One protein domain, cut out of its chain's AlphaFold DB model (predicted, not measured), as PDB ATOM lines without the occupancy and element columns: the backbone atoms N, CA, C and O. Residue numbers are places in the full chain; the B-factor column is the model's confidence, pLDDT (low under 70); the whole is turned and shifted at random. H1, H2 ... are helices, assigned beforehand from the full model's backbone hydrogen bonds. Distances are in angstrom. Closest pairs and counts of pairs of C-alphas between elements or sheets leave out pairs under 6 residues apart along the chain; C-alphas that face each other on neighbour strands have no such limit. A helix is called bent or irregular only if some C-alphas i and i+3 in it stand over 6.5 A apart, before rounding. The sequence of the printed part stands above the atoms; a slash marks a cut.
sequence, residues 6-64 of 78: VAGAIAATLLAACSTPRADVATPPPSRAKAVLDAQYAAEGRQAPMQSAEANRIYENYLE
ATOM      1  N   VAL A   6      -5.501 -40.965 -39.020       54.88
ATOM      2  CA  VAL A   6      -6.737 -41.725 -39.324       54.88
ATOM      3  C   VAL A   6      -8.023 -41.066 -38.784       54.88
ATOM      4  O   VAL A   6      -9.115 -41.377 -39.246       54.88
ATOM      5  N   ALA A   7      -7.930 -40.109 -37.853       52.88
ATOM      6  CA  ALA A   7      -9.113 -39.521 -37.206       52.88
ATOM      7  C   ALA A   7      -9.848 -38.457 -38.051       52.88
ATOM      8  O   ALA A   7     -11.041 -38.239 -37.854       52.88
ATOM      9  N   GLY A   8      -9.170 -37.803 -39.003       50.72
ATOM     10  CA  GLY A   8      -9.761 -36.706 -39.785       50.72
ATOM     11  C   GLY A   8     -10.712 -37.159 -40.898       50.72
ATOM     12  O   GLY A   8     -11.668 -36.459 -41.218       50.72
ATOM     13  N   ALA A   9     -10.491 -38.349 -41.464       52.84
ATOM     14  CA  ALA A   9     -11.265 -38.839 -42.607       52.84
ATOM     15  C   ALA A   9     -12.675 -39.327 -42.222       52.84
ATOM     16  O   ALA A   9     -13.600 -39.227 -43.020       52.84
ATOM     17  N   ILE A  10     -12.853 -39.811 -40.987       56.78
ATOM     18  CA  ILE A  10     -14.133 -40.348 -40.494       56.78
ATOM     19  C   ILE A  10     -15.118 -39.212 -40.174       56.78
ATOM     20  O   ILE A  10     -16.322 -39.340 -40.379       56.78
ATOM     21  N   ALA A  11     -14.616 -38.063 -39.714       55.44
ATOM     22  CA  ALA A  11     -15.455 -36.901 -39.429       55.44
ATOM     23  C   ALA A  11     -16.076 -36.314 -40.710       55.44
ATOM     24  O   ALA A  11     -17.242 -35.924 -40.710       55.44
ATOM     25  N   ALA A  12     -15.331 -36.307 -41.820       55.75
ATOM     26  CA  ALA A  12     -15.813 -35.781 -43.097       55.75
ATOM     27  C   ALA A  12     -16.910 -36.655 -43.733       55.75
ATOM     28  O   ALA A  12     -17.828 -36.125 -44.358       55.75
ATOM     29  N   THR A  13     -16.869 -37.979 -43.543       58.34
ATOM     30  CA  THR A  13     -17.910 -38.879 -44.069       58.34
ATOM     31  C   THR A  13     -19.204 -38.829 -43.256       58.34
ATOM     32  O   THR A  13     -20.278 -39.003 -43.827       58.34
ATOM     33  N   LEU A  14     -19.138 -38.520 -41.954       58.06
ATOM     34  CA  LEU A  14     -20.329 -38.337 -41.114       58.06
ATOM     35  C   LEU A  14     -21.115 -37.062 -41.464       58.06
ATOM     36  O   LEU A  14     -22.345 -37.088 -41.432       58.06
ATOM     37  N   LEU A  15     -20.443 -35.970 -41.851       55.88
ATOM     38  CA  LEU A  15     -21.132 -34.740 -42.271       55.88
ATOM     39  C   LEU A  15     -21.806 -34.870 -43.649       55.88
ATOM     40  O   LEU A  15     -22.812 -34.209 -43.896       55.88
ATOM     41  N   ALA A  16     -21.303 -35.744 -44.526       55.91
ATOM     42  CA  ALA A  16     -21.874 -35.965 -45.858       55.91
ATOM     43  C   ALA A  16     -23.179 -36.785 -45.848       55.91
ATOM     44  O   ALA A  16     -23.920 -36.770 -46.825       55.91
ATOM     45  N   ALA A  17     -23.503 -37.477 -44.750       57.25
ATOM     46  CA  ALA A  17     -24.738 -38.260 -44.649       57.25
ATOM     47  C   ALA A  17     -25.995 -37.397 -44.401       57.25
ATOM     48  O   ALA A  17     -27.112 -37.855 -44.645       57.25
ATOM     49  N   CYS A  18     -25.833 -36.149 -43.942       58.47
ATOM     50  CA  CYS A  18     -26.953 -35.227 -43.707       58.47
ATOM     51  C   CYS A  18     -27.399 -34.447 -44.953       58.47
ATOM     52  O   CYS A  18     -28.450 -33.815 -44.906       58.47
ATOM     53  N   SER A  19     -26.641 -34.478 -46.055       53.94
ATOM     54  CA  SER A  19     -27.017 -33.784 -47.296       53.94
ATOM     55  C   SER A  19     -27.735 -34.678 -48.301       53.94
ATOM     56  O   SER A  19     -28.076 -34.210 -49.384       53.94
ATOM     57  N   THR A  20     -27.975 -35.951 -47.974       62.03
ATOM     58  CA  THR A  20     -28.703 -36.856 -48.864       62.03
ATOM     59  C   THR A  20     -30.166 -36.409 -48.938       62.03
ATOM     60  O   THR A  20     -30.871 -36.532 -47.929       62.03
ATOM     61  N   PRO A  21     -30.661 -35.897 -50.084       56.72
ATOM     62  CA  PRO A  21     -32.084 -35.643 -50.237       56.72
ATOM     63  C   PRO A  21     -32.799 -36.980 -50.051       56.72
ATOM     64  O   PRO A  21     -32.489 -37.979 -50.706       56.72
ATOM     65  N   ARG A  22     -33.695 -37.021 -49.065       58.62
ATOM     66  CA  ARG A  22     -34.485 -38.202 -48.737       58.62
ATOM     67  C   ARG A  22     -35.327 -38.531 -49.966       58.62
ATOM     68  O   ARG A  22     -36.248 -37.785 -50.275       58.62
ATOM     69  N   ALA A  23     -34.958 -39.605 -50.667       56.50
ATOM     70  CA  ALA A  23     -35.698 -40.120 -51.812       56.50
ATOM     71  C   ALA A  23     -37.193 -40.183 -51.475       56.50
ATOM     72  O   ALA A  23     -37.545 -40.616 -50.372       56.50
ATOM     73  N   ASP A  24     -38.015 -39.711 -52.417       55.84
ATOM     74  CA  ASP A  24     -39.470 -39.601 -52.336       55.84
ATOM     75  C   ASP A  24     -40.086 -40.750 -51.542       55.84
ATOM     76  O   ASP A  24     -40.194 -41.895 -51.991       55.84
ATOM     77  N   VAL A  25     -40.475 -40.436 -50.309       57.78
ATOM     78  CA  VAL A  25     -41.196 -41.372 -49.459       57.78
ATOM     79  C   VAL A  25     -42.601 -41.456 -50.041       57.78
ATOM     80  O   VAL A  25     -43.370 -40.502 -49.934       57.78
ATOM     81  N   ALA A  26     -42.917 -42.585 -50.680       61.00
ATOM     82  CA  ALA A  26     -44.252 -42.875 -51.189       61.00
ATOM     83  C   ALA A  26     -45.306 -42.510 -50.132       61.00
ATOM     84  O   ALA A  26     -45.221 -42.943 -48.977       61.00
ATOM     85  N   THR A  27     -46.269 -41.671 -50.515       62.12
ATOM     86  CA  THR A  27     -47.271 -41.154 -49.584       62.12
ATOM     87  C   THR A  27     -48.100 -42.324 -49.047       62.12
ATOM     88  O   THR A  27     -48.674 -43.070 -49.845       62.12
ATOM     89  N   PRO A  28     -48.161 -42.536 -47.719       64.38
ATOM     90  CA  PRO A  28     -48.946 -43.623 -47.157       64.38
ATOM     91  C   PRO A  28     -50.432 -43.444 -47.509       64.38
ATOM     92  O   PRO A  28     -50.896 -42.308 -47.655       64.38
ATOM     93  N   PRO A  29     -51.196 -44.545 -47.635       71.44
ATOM     94  CA  PRO A  29     -52.617 -44.464 -47.944       71.44
ATOM     95  C   PRO A  29     -53.362 -43.640 -46.880       71.44
ATOM     96  O   PRO A  29     -52.984 -43.666 -45.701       71.44
ATOM     97  N   PRO A  30     -54.430 -42.916 -47.265       71.38
ATOM     98  CA  PRO A  30     -55.181 -42.084 -46.336       71.38
ATOM     99  C   PRO A  30     -55.758 -42.941 -45.205       71.38
ATOM    100  O   PRO A  30     -56.373 -43.985 -45.428       71.38
ATOM    101  N   SER A  31     -55.548 -42.499 -43.968       81.62
ATOM    102  CA  SER A  31     -56.040 -43.207 -42.789       81.62
ATOM    103  C   SER A  31     -57.563 -43.096 -42.672       81.62
ATOM    104  O   SER A  31     -58.177 -42.130 -43.129       81.62
ATOM    105  N   ARG A  32     -58.196 -44.046 -41.967       84.50
ATOM    106  CA  ARG A  32     -59.626 -43.934 -41.616       84.50
ATOM    107  C   ARG A  32     -59.936 -42.647 -40.844       84.50
ATOM    108  O   ARG A  32     -61.006 -42.079 -41.021       84.50
ATOM    109  N   ALA A  33     -58.992 -42.168 -40.033       84.06
ATOM    110  CA  ALA A  33     -59.127 -40.901 -39.320       84.06
ATOM    111  C   ALA A  33     -59.257 -39.710 -40.285       84.06
ATOM    112  O   ALA A  33     -60.088 -38.835 -40.054       84.06
ATOM    113  N   LYS A  34     -58.504 -39.710 -41.396       82.56
ATOM    114  CA  LYS A  34     -58.629 -38.680 -42.433       82.56
ATOM    115  C   LYS A  34     -60.022 -38.681 -43.068       82.56
ATOM    116  O   LYS A  34     -60.621 -37.622 -43.176       82.56
ATOM    117  N   ALA A  35     -60.572 -39.850 -43.395       84.31
ATOM    118  CA  ALA A  35     -61.913 -39.945 -43.977       84.31
ATOM    119  C   ALA A  35     -63.013 -39.393 -43.047       84.31
ATOM    120  O   ALA A  35     -63.933 -38.718 -43.503       84.31
ATOM    121  N   VAL A  36     -62.906 -39.643 -41.736       87.81
ATOM    122  CA  VAL A  36     -63.850 -39.111 -40.737       87.81
ATOM    123  C   VAL A  36     -63.715 -37.595 -40.583       87.81
ATOM    124  O   VAL A  36     -64.717 -36.903 -40.424       87.81
ATOM    125  N   LEU A  37     -62.494 -37.060 -40.631       85.81
ATOM    126  CA  LEU A  37     -62.273 -35.612 -40.616       85.81
ATOM    127  C   LEU A  37     -62.829 -34.951 -41.879       85.81
ATOM    128  O   LEU A  37     -63.575 -33.982 -41.770       85.81
ATOM    129  N   ASP A  38     -62.537 -35.502 -43.056       85.62
ATOM    130  CA  ASP A  38     -63.021 -34.974 -44.334       85.62
ATOM    131  C   ASP A  38     -64.568 -34.958 -44.373       85.62
ATOM    132  O   ASP A  38     -65.167 -33.973 -44.804       85.62
ATOM    133  N   ALA A  39     -65.228 -35.991 -43.830       86.62
ATOM    134  CA  ALA A  39     -66.686 -36.036 -43.702       86.62
ATOM    135  C   ALA A  39     -67.256 -34.962 -42.754       86.62
ATOM    136  O   ALA A  39     -68.301 -34.385 -43.050       86.62
ATOM    137  N   GLN A  40     -66.581 -34.666 -41.638       90.00
ATOM    138  CA  GLN A  40     -67.001 -33.604 -40.711       90.00
ATOM    139  C   GLN A  40     -66.907 -32.221 -41.362       90.00
ATOM    140  O   GLN A  40     -67.861 -31.450 -41.303       90.00
ATOM    141  N   TYR A  41     -65.797 -31.933 -42.049       88.69
ATOM    142  CA  TYR A  41     -65.639 -30.670 -42.775       88.69
ATOM    143  C   TYR A  41     -66.689 -30.513 -43.883       88.69
ATOM    144  O   TYR A  41     -67.295 -29.448 -44.005       88.69
ATOM    145  N   ALA A  42     -66.966 -31.587 -44.631       86.19
ATOM    146  CA  ALA A  42     -68.014 -31.593 -45.649       86.19
ATOM    147  C   ALA A  42     -69.414 -31.344 -45.056       86.19
ATOM    148  O   ALA A  42     -70.189 -30.581 -45.631       86.19
ATOM    149  N   ALA A  43     -69.728 -31.936 -43.899       88.81
ATOM    150  CA  ALA A  43     -71.007 -31.740 -43.212       88.81
ATOM    151  C   ALA A  43     -71.194 -30.303 -42.695       88.81
ATOM    152  O   ALA A  43     -72.305 -29.780 -42.724       88.81
ATOM    153  N   GLU A  44     -70.114 -29.647 -42.264       89.81
ATOM    154  CA  GLU A  44     -70.135 -28.238 -41.851       89.81
ATOM    155  C   GLU A  44     -70.135 -27.259 -43.042       89.81
ATOM    156  O   GLU A  44     -70.223 -26.048 -42.837       89.81
ATOM    157  N   GLY A  45     -70.013 -27.750 -44.283       84.81
ATOM    158  CA  GLY A  45     -69.852 -26.904 -45.470       84.81
ATOM    159  C   GLY A  45     -68.548 -26.100 -45.455       84.81
ATOM    160  O   GLY A  45     -68.449 -25.053 -46.095       84.81
ATOM    161  N   ARG A  46     -67.550 -26.557 -44.691       82.75
ATOM    162  CA  ARG A  46     -66.266 -25.878 -44.515       82.75
ATOM    163  C   ARG A  46     -65.206 -26.557 -45.361       82.75
ATOM    164  O   ARG A  46     -65.191 -27.773 -45.530       82.75
ATOM    165  N   GLN A  47     -64.273 -25.760 -45.863       79.00
ATOM    166  CA  GLN A  47     -63.102 -26.303 -46.526       79.00
ATOM    167  C   GLN A  47     -62.198 -26.978 -45.489       79.00
ATOM    168  O   GLN A  47     -61.925 -26.409 -44.429       79.00
ATOM    169  N   ALA A  48     -61.744 -28.192 -45.799       80.56
ATOM    170  CA  ALA A  48     -60.775 -28.884 -44.966       80.56
ATOM    171  C   ALA A  48     -59.470 -28.067 -44.880       80.56
ATOM    172  O   ALA A  48     -59.078 -27.428 -45.862       80.56
ATOM    173  N   PRO A  49     -58.777 -28.082 -43.730       79.88
ATOM    174  CA  PRO A  49     -57.504 -27.402 -43.584       79.88
ATOM    175  C   PRO A  49     -56.491 -27.972 -44.578       79.88
ATOM    176  O   PRO A  49     -56.340 -29.192 -44.724       79.88
ATOM    177  N   MET A  50     -55.801 -27.056 -45.255       81.06
ATOM    178  CA  MET A  50     -54.725 -27.368 -46.189       81.06
ATOM    179  C   MET A  50     -53.678 -28.238 -45.495       81.06
ATOM    180  O   MET A  50     -53.280 -27.971 -44.358       81.06
ATOM    181  N   GLN A  51     -53.250 -29.304 -46.167       81.44
ATOM    182  CA  GLN A  51     -52.235 -30.192 -45.611       81.44
ATOM    183  C   GLN A  51     -50.874 -29.487 -45.621       81.44
ATOM    184  O   GLN A  51     -50.555 -28.754 -46.554       81.44
ATOM    185  N   SER A  52     -50.044 -29.734 -44.605       76.00
ATOM    186  CA  SER A  52     -48.742 -29.065 -44.454       76.00
ATOM    187  C   SER A  52     -47.821 -29.249 -45.665       76.00
ATOM    188  O   SER A  52     -47.132 -28.317 -46.060       76.00
ATOM    189  N   ALA A  53     -47.846 -30.425 -46.296       77.62
ATOM    190  CA  ALA A  53     -47.073 -30.696 -47.508       77.62
ATOM    191  C   ALA A  53     -47.525 -29.841 -48.707       77.62
ATOM    192  O   ALA A  53     -46.698 -29.370 -49.483       77.62
ATOM    193  N   GLU A  54     -48.832 -29.618 -48.847       80.12
ATOM    194  CA  GLU A  54     -49.394 -28.780 -49.907       80.12
ATOM    195  C   GLU A  54     -49.093 -27.299 -49.659       80.12
ATOM    196  O   GLU A  54     -48.664 -26.600 -50.576       80.12
ATOM    197  N   ALA A  55     -49.213 -26.848 -48.407       82.75
ATOM    198  CA  ALA A  55     -48.846 -25.491 -48.006       82.75
ATOM    199  C   ALA A  55     -47.367 -25.194 -48.293       82.75
ATOM    200  O   ALA A  55     -47.051 -24.154 -48.868       82.75
ATOM    201  N   ASN A  56     -46.473 -26.134 -47.967       84.44
ATOM    202  CA  ASN A  56     -45.051 -26.001 -48.274       84.44
ATOM    203  C   ASN A  56     -44.809 -25.912 -49.782       84.44
ATOM    204  O   ASN A  56     -44.084 -25.030 -50.220       84.44
ATOM    205  N   ARG A  57     -45.455 -26.759 -50.594       85.06
ATOM    206  CA  ARG A  57     -45.321 -26.690 -52.059       85.06
ATOM    207  C   ARG A  57     -45.758 -25.332 -52.614       85.06
ATOM    208  O   ARG A  57     -45.087 -24.785 -53.479       85.06
ATOM    209  N   ILE A  58     -46.881 -24.799 -52.136       84.88
ATOM    210  CA  ILE A  58     -47.370 -23.476 -52.553       84.88
ATOM    211  C   ILE A  58     -46.370 -22.387 -52.154       84.88
ATOM    212  O   ILE A  58     -46.116 -21.481 -52.944       84.88
ATOM    213  N   TYR A  59     -45.800 -22.487 -50.954       86.00
ATOM    214  CA  TYR A  59     -44.814 -21.531 -50.466       86.00
ATOM    215  C   TYR A  59     -43.515 -21.560 -51.282       86.00
ATOM    216  O   TYR A  59     -43.060 -20.505 -51.713       86.00
ATOM    217  N   GLU A  60     -42.963 -22.741 -51.565       89.38
ATOM    218  CA  GLU A  60     -41.764 -22.869 -52.406       89.38
ATOM    219  C   GLU A  60     -42.019 -22.343 -53.824       89.38
ATOM    220  O   GLU A  60     -41.266 -21.506 -54.314       89.38
ATOM    221  N   ASN A  61     -43.148 -22.715 -54.443       86.44
ATOM    222  CA  ASN A  61     -43.528 -22.184 -55.757       86.44
ATOM    223  C   ASN A  61     -43.663 -20.649 -55.749       86.44
ATOM    224  O   ASN A  61     -43.360 -19.994 -56.743       86.44
ATOM    225  N   TYR A  62     -44.164 -20.069 -54.651       85.69
ATOM    226  CA  TYR A  62     -44.245 -18.619 -54.501       85.69
ATOM    227  C   TYR A  62     -42.850 -18.002 -54.472       85.69
ATOM    228  O   TYR A  62     -42.623 -17.053 -55.213       85.69
ATOM    229  N   LEU A  63     -41.928 -18.551 -53.671       88.12
ATOM    230  CA  LEU A  63     -40.544 -18.075 -53.597       88.12
ATOM    231  C   LEU A  63     -39.835 -18.157 -54.952       88.12
ATOM    232  O   LEU A  63     -39.168 -17.200 -55.340       88.12
ATOM    233  N   GLU A  64     -40.013 -19.261 -55.678       86.19
ATOM    234  CA  GLU A  64     -39.450 -19.456 -57.019       86.19
ATOM    235  C   GLU A  64     -39.992 -18.440 -58.037       86.19
ATOM    236  O   GLU A  64     -39.258 -18.000 -58.917       86.19
TER     237      GLU A  64
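This is residues 6 to 64 of the 78 residues of an uncharacterized protein of Bdellovibrionaceae bacterium (UniProt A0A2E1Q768). Three separate helices are strung along an open, drawn-out chain with no shared core: H1 at one end and H2 near the other, joined by a long bare stretch, residues 20 to 31. After H2 the chain folds back, and H3 sticks out sideways from this returning stretch. The printed part has 59 residues with three named helices, in the order H1, H2, H3, and no named strand; the class is all helix. The whole is extended, with a radius of gyration of the C-alphas of 20.0 A and spans of 65 by 31 by 15 A, the length coming from H1, the bare stretch and H2.

H1, residues 7 to 19, measures 21.3 A from first to last C-alpha and begins with C-alpha 7 at (-9.113, -39.521, -37.206). It is neither bent nor irregular, but only just: C-alphas 7 and 10 are 6.1 A apart. H3, residues 52 to 64, measures 18.3 A and ends with C-alpha 64 at (-39.450, -19.456, -57.019). H2, residues 32 to 43, measures 16.8 A; its C-alpha 43 is at (-71.007, -31.740, -43.212).

H1 touches no helix and is apart from both H2 and H3. H2 and H3 are apart too. In H2 and H3 every O i to N i+4 pair is within hydrogen-bond range; in H1 3 of 9 are, beside 3 of 10 O i to N i+3 pairs.

The C-alphas of Val 6 and Ala 43, the two farthest apart, are 65.2 A apart. Residues 6 to 36, of which 7 to 19 belong to H1 and 32 to 36 to H2, stand free, as do residues 50 to 64, of which 52 to 64 belong to H3. H1 to H2 is a long link of 12 residues, H2 to H3 a short one of 8. The printed part has no cut. The mean pLDDT of the printed part is 73.3; residues 6 to 28 are under 70.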